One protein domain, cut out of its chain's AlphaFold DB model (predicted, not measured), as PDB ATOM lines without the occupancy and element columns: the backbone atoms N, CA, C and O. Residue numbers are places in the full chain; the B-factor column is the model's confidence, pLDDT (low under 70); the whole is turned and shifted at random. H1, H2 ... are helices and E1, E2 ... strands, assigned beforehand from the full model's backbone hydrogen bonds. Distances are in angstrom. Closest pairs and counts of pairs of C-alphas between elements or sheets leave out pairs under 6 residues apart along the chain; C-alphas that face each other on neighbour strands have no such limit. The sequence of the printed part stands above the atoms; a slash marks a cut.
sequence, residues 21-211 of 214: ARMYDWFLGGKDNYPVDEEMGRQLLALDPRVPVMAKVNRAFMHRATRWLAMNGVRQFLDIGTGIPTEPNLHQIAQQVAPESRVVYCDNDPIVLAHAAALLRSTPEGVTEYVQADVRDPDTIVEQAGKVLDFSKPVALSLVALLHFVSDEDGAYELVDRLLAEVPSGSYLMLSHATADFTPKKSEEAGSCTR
ATOM      1  N   ALA A  21      -7.118  27.523 -12.285       92.00
ATOM      2  CA  ALA A  21      -7.245  26.076 -12.461       92.00
ATOM      3  C   ALA A  21      -5.972  25.322 -12.029       92.00
ATOM      4  O   ALA A  21      -6.058  24.302 -11.345       92.00
ATOM      5  N   ARG A  22      -4.799  25.868 -12.368       94.81
ATOM      6  CA  ARG A  22      -3.470  25.300 -12.084       94.81
ATOM      7  C   ARG A  22      -3.093  25.428 -10.616       94.81
ATOM      8  O   ARG A  22      -2.626  24.470 -10.006       94.81
ATOM      9  N   MET A  23      -3.380  26.581 -10.009       95.00
ATOM     10  CA  MET A  23      -3.246  26.746  -8.558       95.00
ATOM     11  C   MET A  23      -4.161  25.777  -7.804       95.00
ATOM     12  O   MET A  23      -3.745  25.169  -6.817       95.00
ATOM     13  N   TYR A  24      -5.400  25.600  -8.273       94.62
ATOM     14  CA  TYR A  24      -6.345  24.670  -7.668       94.62
ATOM     15  C   TYR A  24      -5.852  23.218  -7.747       94.62
ATOM     16  O   TYR A  24      -5.909  22.506  -6.742       94.62
ATOM     17  N   ASP A  25      -5.335  22.792  -8.903       94.81
ATOM     18  CA  ASP A  25      -4.684  21.487  -9.075       94.81
ATOM     19  C   ASP A  25      -3.521  21.307  -8.087       94.81
ATOM     20  O   ASP A  25      -3.472  20.322  -7.345       94.81
ATOM     21  N   TRP A  26      -2.652  22.313  -7.964       95.81
ATOM     22  CA  TRP A  26      -1.545  22.293  -7.007       95.81
ATOM     23  C   TRP A  26      -2.022  22.169  -5.549       95.81
ATOM     24  O   TRP A  26      -1.493  21.352  -4.789       95.81
ATOM     25  N   PHE A  27      -3.077  22.890  -5.144       95.62
ATOM     26  CA  PHE A  27      -3.667  22.762  -3.800       95.62
ATOM     27  C   PHE A  27      -4.226  21.363  -3.516       95.62
ATOM     28  O   PHE A  27      -4.277  20.932  -2.356       95.62
ATOM     29  N   LEU A  28      -4.651  20.645  -4.556       95.38
ATOM     30  CA  LEU A  28      -5.088  19.256  -4.465       95.38
ATOM     31  C   LEU A  28      -3.927  18.248  -4.479       95.38
ATOM     32  O   LEU A  28      -4.154  17.074  -4.181       95.38
ATOM     33  N   GLY A  29      -2.697  18.700  -4.732       94.31
ATOM     34  CA  GLY A  29      -1.512  17.855  -4.874       94.31
ATOM     35  C   GLY A  29      -1.339  17.275  -6.279       94.31
ATOM     36  O   GLY A  29      -0.657  16.261  -6.430       94.31
ATOM     37  N   GLY A  30      -1.984  17.877  -7.280       93.56
ATOM     38  CA  GLY A  30      -1.762  17.584  -8.688       93.56
ATOM     39  C   GLY A  30      -0.442  18.156  -9.209       93.56
ATOM     40  O   GLY A  30       0.359  18.739  -8.471       93.56
ATOM     41  N   LYS A  31      -0.182  17.918 -10.491       92.50
ATOM     42  CA  LYS A  31       1.107  18.188 -11.149       92.50
ATOM     43  C   LYS A  31       0.980  19.027 -12.419       92.50
ATOM     44  O   LYS A  31       1.992  19.287 -13.062       92.50
ATOM     45  N   ASP A  32      -0.238  19.383 -12.808       92.62
ATOM     46  CA  ASP A  32      -0.524  20.059 -14.070       92.62
ATOM     47  C   ASP A  32      -0.504  21.578 -13.816       92.62
ATOM     48  O   ASP A  32      -1.481  22.307 -13.956       92.62
ATOM     49  N   ASN A  33       0.646  22.051 -13.341       93.56
ATOM     50  CA  ASN A  33       0.896  23.426 -12.931       93.56
ATOM     51  C   ASN A  33       2.340  23.829 -13.262       93.56
ATOM     52  O   ASN A  33       3.207  22.981 -13.485       93.56
ATOM     53  N   TYR A  34       2.590  25.133 -13.334       94.12
ATOM     54  CA  TYR A  34       3.895  25.717 -13.632       94.12
ATOM     55  C   TYR A  34       4.473  26.438 -12.407       94.12
ATOM     56  O   TYR A  34       3.737  26.784 -11.481       94.12
ATOM     57  N   PRO A  35       5.785  26.755 -12.393       96.12
ATOM     58  CA  PRO A  35       6.417  27.420 -11.250       96.12
ATOM     59  C   PRO A  35       5.739  28.725 -10.801       96.12
ATOM     60  O   PRO A  35       5.750  29.030  -9.611       96.12
ATOM     61  N   VAL A  36       5.132  29.480 -11.727       95.00
ATOM     62  CA  VAL A  36       4.376  30.709 -11.410       95.00
ATOM     63  C   VAL A  36       3.095  30.420 -10.621       95.00
ATOM     64  O   VAL A  36       2.758  31.173  -9.708       95.00
ATOM     65  N   ASP A  37       2.427  29.303 -10.919       95.12
ATOM     66  CA  ASP A  37       1.242  28.838 -10.198       95.12
ATOM     67  C   ASP A  37       1.624  28.371  -8.792       95.12
ATOM     68  O   ASP A  37       0.968  28.728  -7.816       95.12
ATOM     69  N   GLU A  38       2.719  27.612  -8.672       95.00
ATOM     70  CA  GLU A  38       3.220  27.149  -7.376       95.00
ATOM     71  C   GLU A  38       3.624  28.315  -6.470       95.00
ATOM     72  O   GLU A  38       3.356  28.292  -5.270       95.00
ATOM     73  N   GLU A  39       4.298  29.324  -7.023       95.00
ATOM     74  CA  GLU A  39       4.743  30.493  -6.269       95.00
ATOM     75  C   GLU A  39       3.550  31.279  -5.719       95.00
ATOM     76  O   GLU A  39       3.480  31.530  -4.513       95.00
ATOM     77  N   MET A  40       2.556  31.577  -6.562       93.56
ATOM     78  CA  MET A  40       1.318  32.212  -6.104       93.56
ATOM     79  C   MET A  40       0.558  31.319  -5.106       93.56
ATOM     80  O   MET A  40       0.076  31.787  -4.073       93.56
ATOM     81  N   GLY A  41       0.517  30.007  -5.349       92.94
ATOM     82  CA  GLY A  41      -0.068  29.029  -4.435       92.94
ATOM     83  C   GLY A  41       0.594  29.031  -3.053       92.94
ATOM     84  O   GLY A  41      -0.100  28.988  -2.034       92.94
ATOM     85  N   ARG A  42       1.927  29.147  -2.982       94.25
ATOM     86  CA  ARG A  42       2.671  29.273  -1.717       94.25
ATOM     87  C   ARG A  42       2.357  30.577  -0.993       94.25
ATOM     88  O   ARG A  42       2.227  30.552   0.232       94.25
ATOM     89  N   GLN A  43       2.196  31.684  -1.715       92.88
ATOM     90  CA  GLN A  43       1.799  32.967  -1.124       92.88
ATOM     91  C   GLN A  43       0.408  32.866  -0.487       92.88
ATOM     92  O   GLN A  43       0.239  33.201   0.685       92.88
ATOM     93  N   LEU A  44      -0.563  32.287  -1.200       90.25
ATOM     94  CA  LEU A  44      -1.904  32.038  -0.664       90.25
ATOM     95  C   LEU A  44      -1.900  31.084   0.532       90.25
ATOM     96  O   LEU A  44      -2.605  31.317   1.512       90.25
ATOM     97  N   LEU A  45      -1.078  30.034   0.491       91.38
ATOM     98  CA  LEU A  45      -0.931  29.094   1.601       91.38
ATOM     99  C   LEU A  45      -0.322  29.756   2.848       91.38
ATOM    100  O   LEU A  45      -0.697  29.411   3.970       91.38
ATOM    101  N   ALA A  46       0.600  30.704   2.666       91.50
ATOM    102  CA  ALA A  46       1.177  31.479   3.760       91.50
ATOM    103  C   ALA A  46       0.145  32.422   4.406       91.50
ATOM    104  O   ALA A  46       0.148  32.577   5.629       91.50
ATOM    105  N   LEU A  47      -0.764  33.001   3.610       88.38
ATOM    106  CA  LEU A  47      -1.876  33.832   4.094       88.38
ATOM    107  C   LEU A  47      -2.938  32.993   4.826       88.38
ATOM    108  O   LEU A  47      -3.380  33.316   5.940       88.38
ATOM    109  N   ASP A  48      -3.339  31.872   4.226       88.69
ATOM    110  CA  ASP A  48      -4.296  30.946   4.812       88.69
ATOM    111  C   ASP A  48      -3.883  29.472   4.650       88.69
ATOM    112  O   ASP A  48      -4.163  28.837   3.629       88.69
ATOM    113  N   PRO A  49      -3.333  28.858   5.718       91.25
ATOM    114  CA  PRO A  49      -2.956  27.444   5.726       91.25
ATOM    115  C   PRO A  49      -4.109  26.467   5.443       91.25
ATOM    116  O   PRO A  49      -3.878  25.274   5.246       91.25
ATOM    117  N   ARG A  50      -5.364  26.937   5.455       91.50
ATOM    118  CA  ARG A  50      -6.555  26.118   5.199       91.50
ATOM    119  C   ARG A  50      -6.847  25.917   3.713       91.50
ATOM    120  O   ARG A  50      -7.646  25.034   3.408       91.50
ATOM    121  N   VAL A  51      -6.222  26.667   2.801       92.25
ATOM    122  CA  VAL A  51      -6.513  26.620   1.354       92.25
ATOM    123  C   VAL A  51      -6.542  25.187   0.780       92.25
ATOM    124  O   VAL A  51      -7.542  24.834   0.151       92.25
ATOM    125  N   PRO A  52      -5.573  24.290   1.064       94.25
ATOM    126  CA  PRO A  52      -5.629  22.910   0.567       94.25
ATOM    127  C   PRO A  52      -6.828  22.116   1.103       94.25
ATOM    128  O   PRO A  52      -7.416  21.290   0.404       94.25
ATOM    129  N   VAL A  53      -7.223  22.360   2.357       95.44
ATOM    130  CA  VAL A  53      -8.412  21.733   2.951       95.44
ATOM    131  C   VAL A  53      -9.678  22.288   2.303       95.44
ATOM    132  O   VAL A  53     -10.575  21.514   1.979       95.44
ATOM    133  N   MET A  54      -9.744  23.599   2.057       94.94
ATOM    134  CA  MET A  54     -10.869  24.236   1.367       94.94
ATOM    135  C   MET A  54     -11.053  23.668  -0.044       94.94
ATOM    136  O   MET A  54     -12.168  23.281  -0.395       94.94
ATOM    137  N   ALA A  55      -9.967  23.504  -0.811       95.12
ATOM    138  CA  ALA A  55     -10.001  22.887  -2.137       95.12
ATOM    139  C   ALA A  55     -10.535  21.439  -2.090       95.12
ATOM    140  O   ALA A  55     -11.399  21.051  -2.885       95.12
ATOM    141  N   LYS A  56     -10.092  20.637  -1.114       96.69
ATOM    142  CA  LYS A  56     -10.581  19.259  -0.923       96.69
ATOM    143  C   LYS A  56     -12.059  19.212  -0.537       96.69
ATOM    144  O   LYS A  56     -12.807  18.395  -1.071       96.69
ATOM    145  N   VAL A  57     -12.500  20.091   0.363       97.31
ATOM    146  CA  VAL A  57     -13.908  20.171   0.791       97.31
ATOM    147  C   VAL A  57     -14.808  20.622  -0.359       97.31
ATOM    148  O   VAL A  57     -15.889  20.057  -0.527       97.31
ATOM    149  N   ASN A  58     -14.354  21.564  -1.187       97.88
ATOM    150  CA  ASN A  58     -15.074  21.996  -2.381       97.88
ATOM    151  C   ASN A  58     -15.193  20.872  -3.432       97.88
ATOM    152  O   ASN A  58     -16.286  20.620  -3.935       97.88
ATOM    153  N   ARG A  59     -14.124  20.099  -3.685       97.38
ATOM    154  CA  ARG A  59     -14.212  18.896  -4.545       97.38
ATOM    155  C   ARG A  59     -15.174  17.856  -3.976       97.38
ATOM    156  O   ARG A  59     -16.029  17.337  -4.687       97.38
ATOM    157  N   ALA A  60     -15.131  17.623  -2.664       98.12
ATOM    158  CA  ALA A  60     -16.077  16.727  -2.011       98.12
ATOM    159  C   ALA A  60     -17.535  17.226  -2.110       98.12
ATOM    160  O   ALA A  60     -18.448  16.402  -2.170       98.12
ATOM    161  N   PHE A  61     -17.774  18.543  -2.121       98.62
ATOM    162  CA  PHE A  61     -19.095  19.118  -2.391       98.62
ATOM    163  C   PHE A  61     -19.570  18.781  -3.806       98.62
ATOM    164  O   PHE A  61     -20.644  18.190  -3.920       98.62
ATOM    165  N   MET A  62     -18.753  19.038  -4.836       98.50
ATOM    166  CA  MET A  62     -19.069  18.664  -6.222       98.50
ATOM    167  C   MET A  62     -19.423  17.176  -6.319       98.50
ATOM    168  O   MET A  62     -20.462  16.820  -6.866       98.50
ATOM    169  N   HIS A  63     -18.647  16.294  -5.677       98.56
ATOM    170  CA  HIS A  63     -18.930  14.857  -5.713       98.56
ATOM    171  C   HIS A  63     -20.303  14.499  -5.129       98.56
ATOM    172  O   HIS A  63     -21.038  13.685  -5.696       98.56
ATOM    173  N   ARG A  64     -20.647  15.072  -3.968       98.69
ATOM    174  CA  ARG A  64     -21.921  14.796  -3.290       98.69
ATOM    175  C   ARG A  64     -23.100  15.374  -4.064       98.69
ATOM    176  O   ARG A  64     -24.099  14.677  -4.226       98.69
ATOM    177  N   ALA A  65     -22.978  16.610  -4.535       98.75
ATOM    178  CA  ALA A  65     -24.033  17.305  -5.259       98.75
ATOM    179  C   ALA A  65     -24.301  16.652  -6.625       98.75
ATOM    180  O   ALA A  65     -25.445  16.300  -6.895       98.75
ATOM    181  N   THR A  66     -23.267  16.341  -7.413       98.75
ATOM    182  CA  THR A  66     -23.404  15.599  -8.682       98.75
ATOM    183  C   THR A  66     -24.090  14.252  -8.483       98.75
ATOM    184  O   THR A  66     -25.040  13.921  -9.191       98.75
ATOM    185  N   ARG A  67     -23.660  13.473  -7.480       98.75
ATOM    186  CA  ARG A  67     -24.281  12.179  -7.166       98.75
ATOM    187  C   ARG A  67     -25.754  12.339  -6.798       98.75
ATOM    188  O   ARG A  67     -26.584  11.574  -7.278       98.75
ATOM    189  N   TRP A  68     -26.069  13.321  -5.954       98.81
ATOM    190  CA  TRP A  68     -27.443  13.604  -5.552       98.81
ATOM    191  C   TRP A  68     -28.302  13.998  -6.759       98.81
ATOM    192  O   TRP A  68     -29.376  13.434  -6.936       98.81
ATOM    193  N   LEU A  69     -27.815  14.881  -7.632       98.81
ATOM    194  CA  LEU A  69     -28.518  15.305  -8.848       98.81
ATOM    195  C   LEU A  69     -28.793  14.126  -9.791       98.81
ATOM    196  O   LEU A  69     -29.928  13.942 -10.232       98.81
ATOM    197  N   ALA A  70     -27.791  13.278 -10.038       98.69
ATOM    198  CA  ALA A  70     -27.950  12.092 -10.877       98.69
ATOM    199  C   ALA A  70     -28.976  11.101 -10.288       98.69
ATOM    200  O   ALA A  70     -29.837  10.582 -11.008       98.69
ATOM    201  N   MET A  71     -28.942  10.885  -8.966       98.56
ATOM    202  CA  MET A  71     -29.925  10.053  -8.257       98.56
ATOM    203  C   MET A  71     -31.343  10.638  -8.315       98.56
ATOM    204  O   MET A  71     -32.308   9.879  -8.321       98.56
ATOM    205  N   ASN A  72     -31.477  11.963  -8.415       98.12
ATOM    206  CA  ASN A  72     -32.756  12.672  -8.536       98.12
ATOM    207  C   ASN A  72     -33.201  12.892  -9.993       98.12
ATOM    208  O   ASN A  72     -34.045  13.739 -10.272       98.12
ATOM    209  N   GLY A  73     -32.670  12.107 -10.932       97.94
ATOM    210  CA  GLY A  73     -33.191  12.056 -12.298       97.94
ATOM    211  C   GLY A  73     -32.541  13.025 -13.285       97.94
ATOM    212  O   GLY A  73     -32.883  12.976 -14.464       97.94
ATOM    213  N   VAL A  74     -31.579  13.855 -12.867       98.50
ATOM    214  CA  VAL A  74     -30.813  14.681 -13.814       98.50
ATOM    215  C   VAL A  74     -29.923  13.782 -14.674       98.50
ATOM    216  O   VAL A  74     -29.299  12.845 -14.172       98.50
ATOM    217  N   ARG A  75     -29.885  14.049 -15.984       98.75
ATOM    218  CA  ARG A  75     -29.089  13.300 -16.978       98.75
ATOM    219  C   ARG A  75     -28.178  14.181 -17.826       98.75
ATOM    220  O   ARG A  75     -27.483  13.670 -18.696       98.75
ATOM    221  N   GLN A  76     -28.205  15.489 -17.597       98.88
ATOM    222  CA  GLN A  76     -27.490  16.478 -18.390       98.88
ATOM    223  C   GLN A  76     -26.796  17.448 -17.449       98.88
ATOM    224  O   GLN A  76     -27.441  17.997 -16.555       98.88
ATOM    225  N   PHE A  77     -25.499  17.636 -17.643       98.88
ATOM    226  CA  PHE A  77     -24.675  18.494 -16.807       98.88
ATOM    227  C   PHE A  77     -23.896  19.455 -17.702       98.88
ATOM    228  O   PHE A  77     -23.254  19.019 -18.659       98.88
ATOM    229  N   LEU A  78     -23.966  20.743 -17.381       98.75
ATOM    230  CA  LEU A  78     -23.130  21.786 -17.963       98.75
ATOM    231  C   LEU A  78     -22.223  22.320 -16.853       98.75
ATOM    232  O   LEU A  78     -22.714  22.938 -15.911       98.75
ATOM    233  N   ASP A  79     -20.928  22.031 -16.941       98.50
ATOM    234  CA  ASP A  79     -19.932  22.377 -15.925       98.50
ATOM    235  C   ASP A  79     -19.020  23.492 -16.422       98.50
ATOM    236  O   ASP A  79     -18.150  23.254 -17.254       98.50
ATOM    237  N   ILE A  80     -19.244  24.715 -15.941       98.00
ATOM    238  CA  ILE A  80     -18.494  25.901 -16.361       98.00
ATOM    239  C   ILE A  80     -17.465  26.241 -15.283       98.00
ATOM    240  O   ILE A  80     -17.795  26.298 -14.097       98.00
ATOM    241  N   GLY A  81     -16.217  26.469 -15.696       95.25
ATOM    242  CA  GLY A  81     -15.073  26.552 -14.786       95.25
ATOM    243  C   GLY A  81     -14.635  25.170 -14.300       95.25
ATOM    244  O   GLY A  81     -14.399  24.971 -13.109       95.25
ATOM    245  N   THR A  82     -14.582  24.198 -15.214       93.75
ATOM    246  CA  THR A  82     -14.256  22.790 -14.912       93.75
ATOM    247  C   THR A  82     -12.908  22.644 -14.194       93.75
ATOM    248  O   THR A  82     -12.752  21.821 -13.282       93.75
ATOM    249  N   GLY A  83     -11.926  23.453 -14.592       93.06
ATOM    250  CA  GLY A  83     -10.541  23.347 -14.169       93.06
ATOM    251  C   GLY A  83      -9.862  22.053 -14.625       93.06
ATOM    252  O   GLY A  83     -10.374  21.285 -15.437       93.06
ATOM    253  N   ILE A  84      -8.673  21.799 -14.083       92.31
ATOM    254  CA  ILE A  84      -7.889  20.611 -14.437       92.31
ATOM    255  C   ILE A  84      -8.608  19.335 -13.966       92.31
ATOM    256  O   ILE A  84      -9.055  19.279 -12.811       92.31
ATOM    257  N   PRO A  85      -8.701  18.294 -14.822       90.00
ATOM    258  CA  PRO A  85      -9.332  17.033 -14.455       90.00
ATOM    259  C   PRO A  85      -8.699  16.401 -13.209       90.00
ATOM    260  O   PRO A  85      -7.509  16.097 -13.173       90.00
ATOM    261  N   THR A  86      -9.514  16.134 -12.190       90.06
ATOM    262  CA  THR A  86      -9.102  15.421 -10.973       90.06
ATOM    263  C   THR A  86     -10.103  14.315 -10.684       90.06
ATOM    264  O   THR A  86     -11.283  14.585 -10.462       90.06
ATOM    265  N   GLU A  87      -9.648  13.062 -10.659       90.81
ATOM    266  CA  GLU A  87     -10.555  11.939 -10.438       90.81
ATOM    267  C   GLU A  87     -11.067  11.843  -8.982       90.81
ATOM    268  O   GLU A  87     -10.302  12.052  -8.033       90.81
ATOM    269  N   PRO A  88     -12.339  11.443  -8.781       94.62
ATOM    270  CA  PRO A  88     -13.347  11.215  -9.817       94.62
ATOM    271  C   PRO A  88     -13.902  12.528 -10.401       94.62
ATOM    272  O   PRO A  88     -14.389  13.391  -9.677       94.62
ATOM    273  N   ASN A  89     -13.901  12.633 -11.728       96.00
ATOM    274  CA  ASN A  89     -14.485  13.754 -12.458       96.00
ATOM    275  C   ASN A  89     -16.023  13.701 -12.419       96.00
ATOM    276  O   ASN A  89     -16.618  12.635 -12.239       96.00
ATOM    277  N   LEU A  90     -16.677  14.843 -12.661       97.50
ATOM    278  CA  LEU A  90     -18.143  14.971 -12.634       97.50
ATOM    279  C   LEU A  90     -18.863  13.880 -13.452       97.50
ATOM    280  O   LEU A  90     -19.746  13.205 -12.921       97.50
ATOM    281  N   HIS A  91     -18.456  13.640 -14.703       97.94
ATOM    282  CA  HIS A  91     -19.051  12.621 -15.569       97.94
ATOM    283  C   HIS A  91     -18.882  11.212 -15.010       97.94
ATOM    284  O   HIS A  91     -19.832  10.440 -15.057       97.94
ATOM    285  N   GLN A  92     -17.737  10.886 -14.402       97.94
ATOM    286  CA  GLN A  92     -17.517   9.573 -13.792       97.94
ATOM    287  C   GLN A  92     -18.513   9.341 -12.649       97.94
ATOM    288  O   GLN A  92     -19.027   8.239 -12.486       97.94
ATOM    289  N   ILE A  93     -18.839  10.383 -11.881       98.50
ATOM    290  CA  ILE A  93     -19.821  10.303 -10.791       98.50
ATOM    291  C   ILE A  93     -21.246  10.195 -11.338       98.50
ATOM    292  O   ILE A  93     -22.017   9.364 -10.859       98.50
ATOM    293  N   ALA A  94     -21.603  11.017 -12.327       98.69
ATOM    294  CA  ALA A  94     -22.929  10.988 -12.939       98.69
ATOM    295  C   ALA A  94     -23.195   9.647 -13.646       98.69
ATOM    296  O   ALA A  94     -24.222   9.012 -13.407       98.69
ATOM    297  N   GLN A  95     -22.237   9.167 -14.439       98.62
ATOM    298  CA  GLN A  95     -22.340   7.933 -15.223       98.62
ATOM    299  C   GLN A  95     -22.261   6.663 -14.368       98.62
ATOM    300  O   GLN A  95     -22.825   5.640 -14.746       98.62
ATOM    301  N   GLN A  96     -21.658   6.722 -13.174       98.31
ATOM    302  CA  GLN A  96     -21.791   5.651 -12.175       98.31
ATOM    303  C   GLN A  96     -23.239   5.449 -11.712       98.31
ATOM    304  O   GLN A  96     -23.606   4.339 -11.330       98.31
ATOM    305  N   VAL A  97     -24.051   6.510 -11.696       98.69
ATOM    306  CA  VAL A  97     -25.462   6.450 -11.288       98.69
ATOM    307  C   VAL A  97     -26.372   6.181 -12.488       98.69
ATOM    308  O   VAL A  97     -27.313   5.401 -12.380       98.69
ATOM    309  N   ALA A  98     -26.095   6.834 -13.614       98.62
ATOM    310  CA  ALA A  98     -26.875   6.765 -14.842       98.62
ATOM    311  C   ALA A  98     -25.918   6.811 -16.049       98.62
ATOM    312  O   ALA A  98     -25.524   7.915 -16.447       98.62
ATOM    313  N   PRO A  99     -25.502   5.650 -16.599       98.56
ATOM    314  CA  PRO A  99     -24.484   5.553 -17.650       98.56
ATOM    315  C   PRO A  99     -24.762   6.403 -18.890       98.56
ATOM    316  O   PRO A  99     -23.825   6.808 -19.561       98.56
ATOM    317  N   GLU A 100     -26.023   6.717 -19.171       98.62
ATOM    318  CA  GLU A 100     -26.468   7.559 -20.283       98.62
ATOM    319  C   GLU A 100     -26.270   9.070 -20.061       98.62
ATOM    320  O   GLU A 100     -26.617   9.877 -20.926       98.62
ATOM    321  N   SER A 101     -25.759   9.474 -18.893       98.75
ATOM    322  CA  SER A 101     -25.586  10.886 -18.544       98.75
ATOM    323  C   SER A 101     -24.641  11.600 -19.511       98.75
ATOM    324  O   SER A 101     -23.558  11.104 -19.845       98.75
ATOM    325  N   ARG A 102     -25.051  12.804 -19.914       98.75
ATOM    326  CA  ARG A 102     -24.319  13.695 -20.813       98.75
ATOM    327  C   ARG A 102     -23.699  14.834 -20.024       98.75
ATOM    328  O   ARG A 102     -24.387  15.464 -19.219       98.75
ATOM    329  N   VAL A 103     -22.425  15.101 -20.265       98.50
ATOM    330  CA  VAL A 103     -21.686  16.163 -19.584       98.50
ATOM    331  C   VAL A 103     -20.945  17.007 -20.605       98.50
ATOM    332  O   VAL A 103     -20.149  16.479 -21.378       98.50
ATOM    333  N   VAL A 104     -21.197  18.311 -20.585       98.25
ATOM    334  CA  VAL A 104     -20.373  19.297 -21.284       98.25
ATOM    335  C   VAL A 104     -19.563  20.046 -20.241       98.25
ATOM    336  O   VAL A 104     -20.126  20.644 -19.325       98.25
ATOM    337  N   TYR A 105     -18.249  19.987 -20.385       97.56
ATOM    338  CA  TYR A 105     -17.292  20.742 -19.592       97.56
ATOM    339  C   TYR A 105     -16.913  22.024 -20.320       97.56
ATOM    340  O   TYR A 105     -16.836  22.040 -21.547       97.56
ATOM    341  N   CYS A 106     -16.660  23.089 -19.574       96.75
ATOM    342  CA  CYS A 106     -16.228  24.362 -20.114       96.75
ATOM    343  C   CYS A 106     -15.183  25.016 -19.212       96.75
ATOM    344  O   CYS A 106     -15.365  25.102 -17.995       96.75
ATOM    345  N   ASP A 107     -14.088  25.470 -19.815       95.12
ATOM    346  CA  ASP A 107     -13.048  26.262 -19.160       95.12
ATOM    347  C   ASP A 107     -12.317  27.124 -20.202       95.12
ATOM    348  O   ASP A 107     -12.266  26.768 -21.384       95.12
ATOM    349  N   ASN A 108     -11.755  28.258 -19.783       92.38
ATOM    350  CA  ASN A 108     -11.021  29.150 -20.678       92.38
ATOM    351  C   ASN A 108      -9.519  28.842 -20.724       92.38
ATOM    352  O   ASN A 108      -8.880  29.200 -21.718       92.38
ATOM    353  N   ASP A 109      -8.960  28.161 -19.714       88.75
ATOM    354  CA  ASP A 109      -7.531  27.846 -19.667       88.75
ATOM    355  C   ASP A 109      -7.184  26.779 -20.725       88.75
ATOM    356  O   ASP A 109      -7.665  25.640 -20.656       88.75
ATOM    357  N   PRO A 110      -6.314  27.097 -21.702       87.81
ATOM    358  CA  PRO A 110      -5.963  26.162 -22.763       87.81
ATOM    359  C   PRO A 110      -5.317  24.856 -22.275       87.81
ATOM    360  O   PRO A 110      -5.396  23.836 -22.967       87.81
ATOM    361  N   ILE A 111      -4.709  24.849 -21.079       88.00
ATOM    362  CA  ILE A 111      -4.166  23.621 -20.485       88.00
ATOM    363  C   ILE A 111      -5.281  22.600 -20.219       88.00
ATOM    364  O   ILE A 111      -5.090  21.400 -20.414       88.00
ATOM    365  N   VAL A 112      -6.474  23.065 -19.833       86.69
ATOM    366  CA  VAL A 112      -7.600  22.190 -19.504       86.69
ATOM    367  C   VAL A 112      -8.050  21.445 -20.752       86.69
ATOM    368  O   VAL A 112      -8.219  20.231 -20.684       86.69
ATOM    369  N   LEU A 113      -8.130  22.115 -21.907       85.56
ATOM    370  CA  LEU A 113      -8.425  21.467 -23.189       85.56
ATOM    371  C   LEU A 113      -7.390  20.383 -23.537       85.56
ATOM    372  O   LEU A 113      -7.758  19.276 -23.943       85.56
ATOM    373  N   ALA A 114      -6.098  20.671 -23.342       81.88
ATOM    374  CA  ALA A 114      -5.024  19.718 -23.619       81.88
ATOM    375  C   ALA A 114      -5.141  18.437 -22.769       81.88
ATOM    376  O   ALA A 114      -4.881  17.337 -23.263       81.88
ATOM    377  N   HIS A 115      -5.591  18.554 -21.515       79.62
ATOM    378  CA  HIS A 115      -5.852  17.403 -20.643       79.62
ATOM    379  C   HIS A 115      -7.231  16.764 -20.869       79.62
ATOM    380  O   HIS A 115      -7.376  15.545 -20.709       79.62
ATOM    381  N   ALA A 116      -8.236  17.544 -21.277       74.31
ATOM    382  CA  ALA A 116      -9.606  17.098 -21.512       74.31
ATOM    383  C   ALA A 116      -9.659  15.969 -22.550       74.31
ATOM    384  O   ALA A 116     -10.278  14.931 -22.301       74.31
ATOM    385  N   ALA A 117      -8.916  16.111 -23.653       67.81
ATOM    386  CA  ALA A 117      -8.837  15.102 -24.710       67.81
ATOM    387  C   ALA A 117      -8.334  13.728 -24.218       67.81
ATOM    388  O   ALA A 117      -8.697  12.692 -24.777       67.81
ATOM    389  N   ALA A 118      -7.509  13.694 -23.166       66.88
ATOM    390  CA  ALA A 118      -6.946  12.457 -22.629       66.88
ATOM    391  C   ALA A 118      -7.801  11.820 -21.517       66.88
ATOM    392  O   ALA A 118      -7.721  10.605 -21.303       66.88
ATOM    393  N   LEU A 119      -8.590  12.620 -20.788       71.62
ATOM    394  CA  LEU A 119      -9.180  12.219 -19.503       71.62
ATOM    395  C   LEU A 119     -10.713  12.195 -19.482       71.62
ATOM    396  O   LEU A 119     -11.290  11.529 -18.622       71.62
ATOM    397  N   LEU A 120     -11.390  12.827 -20.441       79.06
ATOM    398  CA  LEU A 120     -12.855  12.825 -20.530       79.06
ATOM    399  C   LEU A 120     -13.387  11.599 -21.279       79.06
ATOM    400  O   LEU A 120     -14.079  11.715 -22.288       79.06
ATOM    401  N   ARG A 121     -13.048  10.400 -20.795       89.12
ATOM    402  CA  ARG A 121     -13.541   9.139 -21.365       89.12
ATOM    403  C   ARG A 121     -14.919   8.795 -20.801       89.12
ATOM    404  O   ARG A 121     -15.019   8.298 -19.684       89.12
ATOM    405  N   SER A 122     -15.951   9.019 -21.608       94.62
ATOM    406  CA  SER A 122     -17.328   8.627 -21.297       94.62
ATOM    407  C   SER A 122     -17.527   7.105 -21.266       94.62
ATOM    408  O   SER A 122     -16.787   6.336 -21.888       94.62
ATOM    409  N   THR A 123     -18.594   6.675 -20.596       96.50
ATOM    410  CA  THR A 123     -19.268   5.396 -20.865       96.50
ATOM    411  C   THR A 123     -19.754   5.304 -22.322       96.50
ATOM    412  O   THR A 123     -20.007   6.341 -22.944       96.50
ATOM    413  N   PRO A 124     -19.941   4.084 -22.869       97.12
ATOM    414  CA  PRO A 124     -20.512   3.883 -24.206       97.12
ATOM    415  C   PRO A 124     -21.920   4.464 -24.398       97.12
ATOM    416  O   PRO A 124     -22.288   4.816 -25.516       97.12
ATOM    417  N   GLU A 125     -22.721   4.529 -23.333       98.19
ATOM    418  CA  GLU A 125     -24.093   5.045 -23.349       98.19
ATOM    419  C   GLU A 125     -24.164   6.570 -23.184       98.19
ATOM    420  O   GLU A 125     -25.161   7.187 -23.567       98.19
ATOM    421  N   GLY A 126     -23.140   7.159 -22.566       97.88
ATOM    422  CA  GLY A 126     -23.078   8.571 -22.220       97.88
ATOM    423  C   GLY A 126     -22.360   9.408 -23.270       97.88
ATOM    424  O   GLY A 126     -21.914   8.916 -24.307       97.88
ATOM    425  N   VAL A 127     -22.225  10.699 -22.977       97.19
ATOM    426  CA  VAL A 127     -21.417  11.621 -23.782       97.19
ATOM    427  C   VAL A 127     -20.642  12.544 -22.855       97.19
ATOM    428  O   VAL A 127     -21.196  13.066 -21.886       97.19
ATOM    429  N   THR A 128     -19.375  12.768 -23.178       96.69
ATOM    430  CA  THR A 128     -18.547  13.829 -22.609       96.69
ATOM    431  C   THR A 128     -18.059  14.709 -23.743       96.69
ATOM    432  O   THR A 128     -17.598  14.203 -24.763       96.69
ATOM    433  N   GLU A 129     -18.173  16.017 -23.570       95.38
ATOM    434  CA  GLU A 129     -17.647  16.999 -24.514       95.38
ATOM    435  C   GLU A 129     -17.018  18.160 -23.750       95.38
ATOM    436  O   GLU A 129     -17.328  18.380 -22.574       95.38
ATOM    437  N   TYR A 130     -16.120  18.881 -24.408       95.25
ATOM    438  CA  TYR A 130     -15.431  20.025 -23.842       95.25
ATOM    439  C   TYR A 130     -15.561  21.260 -24.740       95.25
ATOM    440  O   TYR A 130     -15.370  21.194 -25.952       95.25
ATOM    441  N   VAL A 131     -15.835  22.408 -24.125       94.75
ATOM    442  CA  VAL A 131     -15.933  23.717 -24.773       94.75
ATOM    443  C   VAL A 131     -14.881  24.646 -24.178       94.75
ATOM    444  O   VAL A 131     -14.948  24.990 -23.000       94.75
ATOM    445  N   GLN A 132     -13.925  25.098 -24.990       93.75
ATOM    446  CA  GLN A 132     -13.023  26.165 -24.563       93.75
ATOM    447  C   GLN A 132     -13.717  27.518 -24.736       93.75
ATOM    448  O   GLN A 132     -13.877  27.980 -25.864       93.75
ATOM    449  N   ALA A 133     -14.141  28.142 -23.639       94.44
ATOM    450  CA  ALA A 133     -14.793  29.451 -23.658       94.44
ATOM    451  C   ALA A 133     -14.640  30.164 -22.309       94.44
ATOM    452  O   ALA A 133     -14.499  29.522 -21.267       94.44
ATOM    453  N   ASP A 134     -14.670  31.497 -22.335       94.31
ATOM    454  CA  ASP A 134     -14.751  32.315 -21.124       94.31
ATOM    455  C   ASP A 134     -16.187  32.313 -20.597       94.31
ATOM    456  O   ASP A 134     -17.132  32.456 -21.369       94.31
ATOM    457  N   VAL A 135     -16.356  32.181 -19.278       95.12
ATOM    458  CA  VAL A 135     -17.674  32.247 -18.628       95.12
ATOM    459  C   VAL A 135     -18.420  33.538 -18.981       95.12
ATOM    460  O   VAL A 135     -19.641  33.524 -19.082       95.12
ATOM    461  N   ARG A 136     -17.695  34.635 -19.227       94.50
ATOM    462  CA  ARG A 136     -18.246  35.938 -19.624       94.50
ATOM    463  C   ARG A 136     -18.860  35.946 -21.029       94.50
ATOM    464  O   ARG A 136     -19.489  36.935 -21.390       94.50
ATOM    465  N   ASP A 137     -18.717  34.865 -21.795       95.88
ATOM    466  CA  ASP A 137     -19.398  34.639 -23.072       95.88
ATOM    467  C   ASP A 137     -20.405  33.467 -22.973       95.88
ATOM    468  O   ASP A 137     -20.193  32.381 -23.530       95.88
ATOM    469  N   PRO A 138     -21.516  33.652 -22.229       96.12
ATOM    470  CA  PRO A 138     -22.497  32.595 -21.998       96.12
ATOM    471  C   PRO A 138     -23.200  32.142 -23.283       96.12
ATOM    472  O   PRO A 138     -23.606  30.984 -23.368       96.12
ATOM    473  N   ASP A 139     -23.324  33.016 -24.285       96.06
ATOM    474  CA  ASP A 139     -23.979  32.688 -25.553       96.06
ATOM    475  C   ASP A 139     -23.173  31.634 -26.324       96.06
ATOM    476  O   ASP A 139     -23.734  30.612 -26.732       96.06
ATOM    477  N   THR A 140     -21.851  31.812 -26.432       97.31
ATOM    478  CA  THR A 140     -20.965  30.805 -27.036       97.31
ATOM    479  C   THR A 140     -21.015  29.487 -26.265       97.31
ATOM    480  O   THR A 140     -21.124  28.419 -26.875       97.31
ATOM    481  N   ILE A 141     -20.977  29.534 -24.928       97.94
ATOM    482  CA  ILE A 141     -21.033  28.325 -24.092       97.94
ATOM    483  C   ILE A 141     -22.312  27.538 -24.371       97.94
ATOM    484  O   ILE A 141     -22.254  26.331 -24.617       97.94
ATOM    485  N   VAL A 142     -23.461  28.212 -24.355       97.94
ATOM    486  CA  VAL A 142     -24.774  27.587 -24.542       97.94
ATOM    487  C   VAL A 142     -24.926  27.047 -25.961       97.94
ATOM    488  O   VAL A 142     -25.374  25.911 -26.128       97.94
ATOM    489  N   GLU A 143     -24.495  27.796 -26.980       97.88
ATOM    490  CA  GLU A 143     -24.524  27.341 -28.373       97.88
ATOM    491  C   GLU A 143     -23.711  26.051 -28.561       97.88
ATOM    492  O   GLU A 143     -24.200  25.075 -29.138       97.88
ATOM    493  N   GLN A 144     -22.471  26.017 -28.059       98.06
ATOM    494  CA  GLN A 144     -21.613  24.840 -28.199       98.06
ATOM    495  C   GLN A 144     -22.130  23.664 -27.367       98.06
ATOM    496  O   GLN A 144     -22.201  22.540 -27.870       98.06
ATOM    497  N   ALA A 145     -22.553  23.913 -26.125       98.25
ATOM    498  CA  ALA A 145     -23.129  22.891 -25.259       98.25
ATOM    499  C   ALA A 145     -24.413  22.286 -25.849       98.25
ATOM    500  O   ALA A 145     -24.636  21.081 -25.721       98.25
ATOM    501  N   GLY A 146     -25.221  23.081 -26.559       98.12
ATOM    502  CA  GLY A 146     -26.465  22.650 -27.205       98.12
ATOM    503  C   GLY A 146     -26.273  21.635 -28.335       98.12
ATOM    504  O   GLY A 146     -27.229  20.990 -28.762       98.12
ATOM    505  N   LYS A 147     -25.035  21.424 -28.800       97.69
ATOM    506  CA  LYS A 147     -24.700  20.344 -29.743       97.69
ATOM    507  C   LYS A 147     -24.769  18.957 -29.094       97.69
ATOM    508  O   LYS A 147     -24.913  17.959 -29.800       97.69
ATOM    509  N   VAL A 148     -24.675  18.893 -27.765       97.62
ATOM    510  CA  VAL A 148     -24.663  17.653 -26.970       97.62
ATOM    511  C   VAL A 148     -25.848  17.593 -26.005       97.62
ATOM    512  O   VAL A 148     -26.500  16.545 -25.872       97.62
ATOM    513  N   LEU A 149     -26.126  18.707 -25.329       98.62
ATOM    514  CA  LEU A 149     -27.206  18.845 -24.361       98.62
ATOM    515  C   LEU A 149     -28.512  19.247 -25.049       98.62
ATOM    516  O   LEU A 149     -28.552  20.071 -25.954       98.62
ATOM    517  N   ASP A 150     -29.602  18.667 -24.569       98.31
ATOM    518  CA  ASP A 150     -30.970  18.991 -24.942       98.31
ATOM    519  C   ASP A 150     -31.551  19.975 -23.917       98.31
ATOM    520  O   ASP A 150     -32.083  19.562 -22.881       98.31
ATOM    521  N   PHE A 151     -31.461  21.277 -24.209       98.19
ATOM    522  CA  PHE A 151     -32.000  22.358 -23.368       98.19
ATOM    523  C   PHE A 151     -33.541  22.407 -23.321       98.19
ATOM    524  O   PHE A 151     -34.114  23.254 -22.644       98.19
ATOM    525  N   SER A 152     -34.255  21.470 -23.964       97.62
ATOM    526  CA  SER A 152     -35.690  21.264 -23.701       97.62
ATOM    527  C   SER A 152     -35.957  20.381 -22.473       97.62
ATOM    528  O   SER A 152     -37.098  20.272 -22.015       97.62
ATOM    529  N   LYS A 153     -34.914  19.752 -21.917       98.19
ATOM    530  CA  LYS A 153     -34.971  18.879 -20.737       98.19
ATOM    531  C   LYS A 153     -34.116  19.436 -19.597       98.19
ATOM    532  O   LYS A 153     -33.175  20.176 -19.862       98.19
ATOM    533  N   PRO A 154     -34.393  19.056 -18.336       98.50
ATOM    534  CA  PRO A 154     -33.621  19.522 -17.189       98.50
ATOM    535  C   PRO A 154     -32.104  19.351 -17.341       98.50
ATOM    536  O   PRO A 154     -31.628  18.281 -17.737       98.50
ATOM    537  N   VAL A 155     -31.364  20.397 -16.967       98.88
ATOM    538  CA  VAL A 155     -29.895  20.445 -16.933       98.88
ATOM    539  C   VAL A 155     -29.440  20.838 -15.526       98.88
ATOM    540  O   VAL A 155     -30.037  21.700 -14.887       98.88
ATOM    541  N   ALA A 156     -28.387  20.206 -15.015       98.75
ATOM    542  CA  ALA A 156     -27.653  20.735 -13.871       98.75
ATOM    543  C   ALA A 156     -26.543  21.662 -14.372       98.75
ATOM    544  O   ALA A 156     -25.560  21.195 -14.948       98.75
ATOM    545  N   LEU A 157     -26.714  22.961 -14.144       98.69
ATOM    546  CA  LEU A 157     -25.692  23.974 -14.362       98.69
ATOM    547  C   LEU A 157     -24.763  24.014 -13.145       98.69
ATOM    548  O   LEU A 157     -25.226  24.159 -12.013       98.69
ATOM    549  N   SER A 158     -23.462  23.883 -13.370       98.31
ATOM    550  CA  SER A 158     -22.433  23.900 -12.335       98.31
ATOM    551  C   SER A 158     -21.544  25.130 -12.487       98.31
ATOM    552  O   SER A 158     -20.957  25.347 -13.542       98.31
ATOM    553  N   LEU A 159     -21.472  25.919 -11.412       98.19
ATOM    554  CA  LEU A 159     -20.603  27.084 -11.222       98.19
ATOM    555  C   LEU A 159     -19.797  26.874  -9.929       98.19
ATOM    556  O   LEU A 159     -19.931  27.603  -8.940       98.19
ATOM    557  N   VAL A 160     -19.033  25.784  -9.888       98.00
ATOM    558  CA  VAL A 160     -18.299  25.347  -8.695       98.00
ATOM    559  C   VAL A 160     -16.921  25.991  -8.670       98.00
ATOM    560  O   VAL A 160     -16.084  25.732  -9.521       98.00
ATOM    561  N   ALA A 161     -16.659  26.776  -7.627       96.12
ATOM    562  CA  ALA A 161     -15.412  27.502  -7.427       96.12
ATOM    563  C   ALA A 161     -15.000  28.415  -8.601       96.12
ATOM    564  O   ALA A 161     -13.817  28.524  -8.910       96.12
ATOM    565  N   LEU A 162     -15.983  29.094  -9.202       95.06
ATOM    566  CA  LEU A 162     -15.785  29.984 -10.349       95.06
ATOM    567  C   LEU A 162     -16.122  31.448 -10.043       95.06
ATOM    568  O   LEU A 162     -15.293  32.328 -10.240       95.06
ATOM    569  N   LEU A 163     -17.334  31.722  -9.551       94.62
ATOM    570  CA  LEU A 163     -17.878  33.090  -9.528       94.62
ATOM    571  C   LEU A 163     -17.084  34.089  -8.677       94.62
ATOM    572  O   LEU A 163     -17.164  35.279  -8.926       94.62
ATOM    573  N   HIS A 164     -16.240  33.630  -7.752       91.94
ATOM    574  CA  HIS A 164     -15.348  34.517  -7.000       91.94
ATOM    575  C   HIS A 164     -14.191  35.102  -7.840       91.94
ATOM    576  O   HIS A 164     -13.381  35.860  -7.309       91.94
ATOM    577  N   PHE A 165     -14.105  34.754  -9.129       90.44
ATOM    578  CA  PHE A 165     -13.231  35.385 -10.124       90.44
ATOM    579  C   PHE A 165     -13.970  36.365 -11.052       90.44
ATOM    580  O   PHE A 165     -13.335  36.974 -11.912       90.44
ATOM    581  N   VAL A 166     -15.287  36.526 -10.890       91.25
ATOM    582  CA  VAL A 166     -16.110  37.487 -11.633       91.25
ATOM    583  C   VAL A 166     -16.598  38.531 -10.636       91.25
ATOM    584  O   VAL A 166     -17.282  38.192  -9.674       91.25
ATOM    585  N   SER A 167     -16.193  39.786 -10.817       89.25
ATOM    586  CA  SER A 167     -16.613  40.858  -9.911       89.25
ATOM    587  C   SER A 167     -18.069  41.265 -10.152       89.25
ATOM    588  O   SER A 167     -18.638  40.985 -11.210       89.25
ATOM    589  N   ASP A 168     -18.669  41.956  -9.180       89.94
ATOM    590  CA  ASP A 168     -20.000  42.545  -9.358       89.94
ATOM    591  C   ASP A 168     -19.985  43.564 -10.511       89.94
ATOM    592  O   ASP A 168     -20.922  43.623 -11.302       89.94
ATOM    593  N   GLU A 169     -18.893  44.321 -10.662       90.88
ATOM    594  CA  GLU A 169     -18.693  45.274 -11.756       90.88
ATOM    595  C   GLU A 169     -18.561  44.601 -13.131       90.88
ATOM    596  O   GLU A 169     -18.934  45.202 -14.140       90.88
ATOM    597  N   ASP A 170     -18.076  43.357 -13.171       87.94
ATOM    598  CA  ASP A 170     -18.019  42.532 -14.383       87.94
ATOM    599  C   ASP A 170     -19.360  41.834 -14.690       87.94
ATOM    600  O   ASP A 170     -19.444  41.056 -15.642       87.94
ATOM    601  N   GLY A 171     -20.411  42.094 -13.902       92.75
ATOM    602  CA  GLY A 171     -21.766  41.603 -14.150       92.75
ATOM    603  C   GLY A 171     -22.011  40.164 -13.695       92.75
ATOM    604  O   GLY A 171     -22.672  39.394 -14.394       92.75
ATOM    605  N   ALA A 172     -21.468  39.762 -12.538       93.94
ATOM    606  CA  ALA A 172     -21.636  38.405 -12.005       93.94
ATOM    607  C   ALA A 172     -23.112  37.970 -11.884       93.94
ATOM    608  O   ALA A 172     -23.440  36.812 -12.158       93.94
ATOM    609  N   TYR A 173     -24.008  38.886 -11.505       95.25
ATOM    610  CA  TYR A 173     -25.442  38.607 -11.390       95.25
ATOM    611  C   TYR A 173     -26.091  38.412 -12.761       95.25
ATOM    612  O   TYR A 173     -26.757  37.401 -12.985       95.25
ATOM    613  N   GLU A 174     -25.843  39.330 -13.694       96.19
ATOM    614  CA  GLU A 174     -26.358  39.279 -15.062       96.19
ATOM    615  C   GLU A 174     -25.894  38.015 -15.788       96.19
ATOM    616  O   GLU A 174     -26.669  37.388 -16.511       96.19
ATOM    617  N   LEU A 175     -24.646  37.607 -15.559       96.44
ATOM    618  CA  LEU A 175     -24.079  36.367 -16.074       96.44
ATOM    619  C   LEU A 175     -24.856  35.135 -15.583       96.44
ATOM    620  O   LEU A 175     -25.230  34.273 -16.383       96.44
ATOM    621  N   VAL A 176     -25.110  35.038 -14.275       97.19
ATOM    622  CA  VAL A 176     -25.862  33.912 -13.702       97.19
ATOM    623  C   VAL A 176     -27.298  33.910 -14.221       97.19
ATOM    624  O   VAL A 176     -27.782  32.861 -14.649       97.19
ATOM    625  N   ASP A 177     -27.961  35.067 -14.254       97.38
ATOM    626  CA  ASP A 177     -29.323  35.198 -14.779       97.38
ATOM    627  C   ASP A 177     -29.404  34.778 -16.253       97.38
ATOM    628  O   ASP A 177     -30.308  34.035 -16.647       97.38
ATOM    629  N   ARG A 178     -28.421  35.186 -17.066       97.38
ATOM    630  CA  ARG A 178     -28.323  34.826 -18.484       97.38
ATOM    631  C   ARG A 178     -28.203  33.319 -18.689       97.38
ATOM    632  O   ARG A 178     -28.891  32.791 -19.562       97.38
ATOM    633  N   LEU A 179     -27.362  32.640 -17.905       97.62
ATOM    634  CA  LEU A 179     -27.191  31.184 -17.967       97.62
ATOM    635  C   LEU A 179     -28.441  30.439 -17.477       97.62
ATOM    636  O   LEU A 179     -28.834  29.429 -18.062       97.62
ATOM    637  N   LEU A 180     -29.089  30.931 -16.418       97.88
ATOM    638  CA  LEU A 180     -30.311  30.326 -15.885       97.88
ATOM    639  C   LEU A 180     -31.508  30.482 -16.827       97.88
ATOM    640  O   LEU A 180     -32.386  29.620 -16.831       97.88
ATOM    641  N   ALA A 181     -31.539  31.534 -17.646       97.88
ATOM    642  CA  ALA A 181     -32.578  31.731 -18.653       97.88
ATOM    643  C   ALA A 181     -32.577  30.653 -19.758       97.88
ATOM    644  O   ALA A 181     -33.600  30.458 -20.412       97.88
ATOM    645  N   GLU A 182     -31.460  29.945 -19.953       97.50
ATOM    646  CA  GLU A 182     -31.295  28.922 -21.000       97.50
ATOM    647  C   GLU A 182     -31.707  27.516 -20.555       97.50
ATOM    648  O   GLU A 182     -31.892  26.622 -21.382       97.50
ATOM    649  N   VAL A 183     -31.863  27.290 -19.249       97.50
ATOM    650  CA  VAL A 183     -32.208  25.970 -18.717       97.50
ATOM    651  C   VAL A 183     -33.699  25.891 -18.364       97.50
ATOM    652  O   VAL A 183     -34.255  26.804 -17.750       97.50
ATOM    653  N   PRO A 184     -34.401  24.799 -18.720       97.81
ATOM    654  CA  PRO A 184     -35.846  24.714 -18.536       97.81
ATOM    655  C   PRO A 184     -36.216  24.471 -17.068       97.81
ATOM    656  O   PRO A 184     -35.388  24.074 -16.244       97.81
ATOM    657  N   SER A 185     -37.500  24.627 -16.735       97.69
ATOM    658  CA  SER A 185     -38.026  24.259 -15.412       97.69
ATOM    659  C   SER A 185     -37.661  22.817 -15.027       97.69
ATOM    660  O   SER A 185     -37.733  21.902 -15.846       97.69
ATOM    661  N   GLY A 186     -37.290  22.613 -13.760       97.25
ATOM    662  CA  GLY A 186     -36.780  21.333 -13.250       97.25
ATOM    663  C   GLY A 186     -35.258  21.178 -13.342       97.25
ATOM    664  O   GLY A 186     -34.729  20.185 -12.849       97.25
ATOM    665  N   SER A 187     -34.564  22.151 -13.941       98.69
ATOM    666  CA  SER A 187     -33.104  22.288 -13.904       98.69
ATOM    667  C   SER A 187     -32.592  22.688 -12.517       98.69
ATOM    668  O   SER A 187     -33.362  23.094 -11.645       98.69
ATOM    669  N   TYR A 188     -31.281  22.571 -12.318       98.75
ATOM    670  CA  TYR A 188     -30.621  22.852 -11.042       98.75
ATOM    671  C   TYR A 188     -29.406  23.750 -11.240       98.75
ATOM    672  O   TYR A 188     -28.690  23.605 -12.228       98.75
ATOM    673  N   LEU A 189     -29.133  24.602 -10.253       98.50
ATOM    674  CA  LEU A 189     -27.865  25.313 -10.114       98.50
ATOM    675  C   LEU A 189     -27.051  24.689  -8.972       98.50
ATOM    676  O   LEU A 189     -27.486  24.686  -7.820       98.50
ATOM    677  N   MET A 190     -25.867  24.172  -9.290       98.44
ATOM    678  CA  MET A 190     -24.853  23.725  -8.338       98.44
ATOM    679  C   MET A 190     -23.758  24.790  -8.250       98.44
ATOM    680  O   MET A 190     -23.000  24.979  -9.194       98.44
ATOM    681  N   LEU A 191     -23.661  25.482  -7.116       97.94
ATOM    682  CA  LEU A 191     -22.778  26.638  -6.958       97.94
ATOM    683  C   LEU A 191     -21.953  26.527  -5.680       97.94
ATOM    684  O   LEU A 191     -22.462  26.133  -4.628       97.94
ATOM    685  N   SER A 192     -20.680  26.914  -5.763       97.69
ATOM    686  CA  SER A 192     -19.856  27.183  -4.586       97.69
ATOM    687  C   SER A 192     -19.079  28.485  -4.760       97.69
ATOM    688  O   SER A 192     -18.582  28.800  -5.841       97.69
ATOM    689  N   HIS A 193     -18.976  29.249  -3.675       94.75
ATOM    690  CA  HIS A 193     -18.365  30.571  -3.675       94.75
ATOM    691  C   HIS A 193     -17.453  30.729  -2.457       94.75
ATOM    692  O   HIS A 193     -17.798  30.295  -1.355       94.75
ATOM    693  N   ALA A 194     -16.284  31.342  -2.647       91.38
ATOM    694  CA  ALA A 194     -15.426  31.722  -1.533       91.38
ATOM    695  C   ALA A 194     -16.100  32.853  -0.743       91.38
ATOM    696  O   ALA A 194     -16.592  33.805  -1.336       91.38
ATOM    697  N   THR A 195     -16.139  32.777   0.586       89.50
ATOM    698  CA  THR A 195     -16.726  33.848   1.408       89.50
ATOM    699  C   THR A 195     -15.719  34.396   2.410       89.50
ATOM    700  O   THR A 195     -14.914  33.655   2.982       89.50
ATOM    701  N   ALA A 196     -15.793  35.709   2.619       88.00
ATOM    702  CA  ALA A 196     -15.042  36.436   3.628       88.00
ATOM    703  C   ALA A 196     -15.674  36.352   5.029       88.00
ATOM    704  O   ALA A 196     -14.997  36.666   6.005       88.00
ATOM    705  N   ASP A 197     -16.917  35.871   5.156       88.88
ATOM    706  CA  ASP A 197     -17.709  35.929   6.399       88.88
ATOM    707  C   ASP A 197     -17.005  35.305   7.612       88.88
ATOM    708  O   ASP A 197     -17.178  35.742   8.750       88.88
ATOM    709  N   PHE A 198     -16.183  34.279   7.378       86.00
ATOM    710  CA  PHE A 198     -15.494  33.547   8.441       86.00
ATOM    711  C   PHE A 198     -14.069  34.048   8.709       86.00
ATOM    712  O   PHE A 198     -13.531  33.779   9.783       86.00
ATOM    713  N   THR A 199     -13.442  34.748   7.755       83.56
ATOM    714  CA  THR A 199     -12.062  35.259   7.867       83.56
ATOM    715  C   THR A 199     -11.825  36.520   7.024       83.56
ATOM    716  O   THR A 199     -10.997  36.494   6.113       83.56
ATOM    717  N   PRO A 200     -12.477  37.650   7.354       81.88
ATOM    718  CA  PRO A 200     -12.549  38.810   6.464       81.88
ATOM    719  C   PRO A 200     -11.179  39.407   6.118       81.88
ATOM    720  O   PRO A 200     -10.872  39.589   4.946       81.88
ATOM    721  N   LYS A 201     -10.297  39.587   7.113       80.25
ATOM    722  CA  LYS A 201      -8.942  40.134   6.895       80.25
ATOM    723  C   LYS A 201      -8.101  39.299   5.923       80.25
ATOM    724  O   LYS A 201      -7.435  39.841   5.054       80.25
ATOM    725  N   LYS A 202      -8.157  37.969   6.056       80.12
ATOM    726  CA  LYS A 202      -7.408  37.059   5.176       80.12
ATOM    727  C   LYS A 202      -7.977  37.049   3.760       80.12
ATOM    728  O   LYS A 202      -7.224  36.911   2.805       80.12
ATOM    729  N   SER A 203      -9.295  37.181   3.628       78.25
ATOM    730  CA  SER A 203      -9.969  37.231   2.331       78.25
ATOM    731  C   SER A 203      -9.661  38.521   1.570       78.25
ATOM    732  O   SER A 203      -9.436  38.457   0.365       78.25
ATOM    733  N   GLU A 204      -9.583  39.663   2.260       76.62
ATOM    734  CA  GLU A 204      -9.134  40.933   1.670       76.62
ATOM    735  C   GLU A 204      -7.694  40.833   1.142       76.62
ATOM    736  O   GLU A 204      -7.425  41.197  -0.005       76.62
ATOM    737  N   GLU A 205      -6.779  40.280   1.947       74.88
ATOM    738  CA  GLU A 205      -5.383  40.059   1.552       74.88
ATOM    739  C   GLU A 205      -5.284  39.096   0.355       74.88
ATOM    740  O   GLU A 205      -4.628  39.417  -0.636       74.88
ATOM    741  N   ALA A 206      -6.002  37.968   0.379       74.75
ATOM    742  CA  ALA A 206      -6.007  37.001  -0.719       74.75
ATOM    743  C   ALA A 206      -6.558  37.591  -2.032       74.75
ATOM    744  O   ALA A 206      -5.939  37.421  -3.081       74.75
ATOM    745  N   GLY A 207      -7.664  38.344  -1.984       70.50
ATOM    746  CA  GLY A 207      -8.257  38.981  -3.169       70.50
ATOM    747  C   GLY A 207      -7.394  40.087  -3.795       70.50
ATOM    748  O   GLY A 207      -7.624  40.489  -4.938       70.50
ATOM    749  N   SER A 208      -6.390  40.593  -3.072       68.31
ATOM    750  CA  SER A 208      -5.369  41.488  -3.631       68.31
ATOM    751  C   SER A 208      -4.279  40.743  -4.415       68.31
ATOM    752  O   SER A 208      -3.698  41.319  -5.330       68.31
ATOM    753  N   CYS A 209      -4.046  39.461  -4.107       66.19
ATOM    754  CA  CYS A 209      -3.057  38.609  -4.772       66.19
ATOM    755  C   CYS A 209      -3.606  37.891  -6.015       66.19
ATOM    756  O   CYS A 209      -2.834  37.560  -6.908       66.19
ATOM    757  N   THR A 210      -4.917  37.621  -6.073       64.56
ATOM    758  CA  THR A 210      -5.518  36.705  -7.067       64.56
ATOM    759  C   THR A 210      -6.388  37.369  -8.122       64.56
ATOM    760  O   THR A 210      -6.993  36.661  -8.926       64.56
ATOM    761  N   ARG A 211      -6.486  38.702  -8.139       58.72
ATOM    762  CA  ARG A 211      -7.174  39.390  -9.234       58.72
ATOM    763  C   ARG A 211      -6.382  39.167 -10.527       58.72
ATOM    764  O   ARG A 211      -5.225  39.593 -10.568       58.72
TER     765      ARG A 211
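AT A GLANCE: This is residues 21 to 211 of the 214 residues of an uncharacterized protein of Streptomyces avermitilis (UniProt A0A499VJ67). A parallel five-stranded sheet forms the core, with H3, H4 and H5 over one face and H6 over the other, while H7 sits next to H6. Past the end of the sheet where its strands finish, H1, H2 and H8 gather as a helical head, and the long H3 reaches from there over the sheet. The printed part has 191 residues, with eight named helices and five named strands that follow along the chain as H1 H2 H3 E1 H4 E2 H5 E3 H6 E4 H7 E5 H8; the sheet order is E3 E2 E1 E4 E5, all parallel, and the class is mixed, helices and strands. It is compact, with a radius of gyration of the C-alphas of 16.4 A, and spans 45 by 34 by 28 A.

IN THESE COORDINATES: H1 is residues 21 to 28, from C-alpha 21 at (-7.245, 26.076, -12.461). H2 is residues 35 to 47, 18.6 A long, and H3 residues 51 to 71, 30.2 A. Then come E1, 76 to 80; H4, 90 to 97; E2, 102 to 107, 17.0 A; H5, 110 to 119; E3, 127 to 132, 16.8 A; H6, 138 to 145; E4, 156 to 160; H7, 172 to 180; E5, 188 to 192; and H8, 200 to 209, to C-alpha 209 at (-3.057, 38.609, -4.772).

HOW THE PARTS SIT: Across the pairs of parallel neighbour strands these backbone atoms are within hydrogen-bond range: for E3 and E2, N 103 and O 127 at 2.9 A; for E2 and E1, N 79 and O 104 at 2.9 A; for E1 and E4, N 158 and O 78 at 2.8 A; and for E4 and E5, N 190 and O 157 at 2.8 A. E1 H4 E2, E2 H5 E3 and E4 H7 E5 are strand-helix-strand units, parallel neighbour strands with a helix between, and E3 H6 E4 is a split one with E2 and E1 between its strands; each crossover is right-handed. In three layers, helices on both faces of the sheet, H3, H4 and H5 are on one face and H6 on the opposite face, at a height of 9.4 A. H3 runs along the strands over E4 and E5 at 9.6 A and touches H4 (C-alphas of Ala 70 and Ala 94 closest, 5.5 A). H7 only grazes the sheet and touches H6 (Pro 138 and Leu 179, C-alphas 6.3 A). H1 touches H2 (Met 23 and Asp 37, C-alphas 5.2 A), and H2 touches H8 (Leu 44 and Ala 206, C-alphas 6.4 A) at a shallow tilt of 18 degrees, opposite ways. Every O i to N i+4 pair is within hydrogen-bond range in H1, H2, H3, H6 and H7; H4 has 3 of 4, H5 and H8 5 of 6.

THE WHOLE: The C-alphas of Pro 124 and Lys 201 are farthest apart, 49.1 A. The printed part has no cut, and the link E4 to H7 is long. pLDDT is under 70 at residues 117 to 118 and 208 to 211.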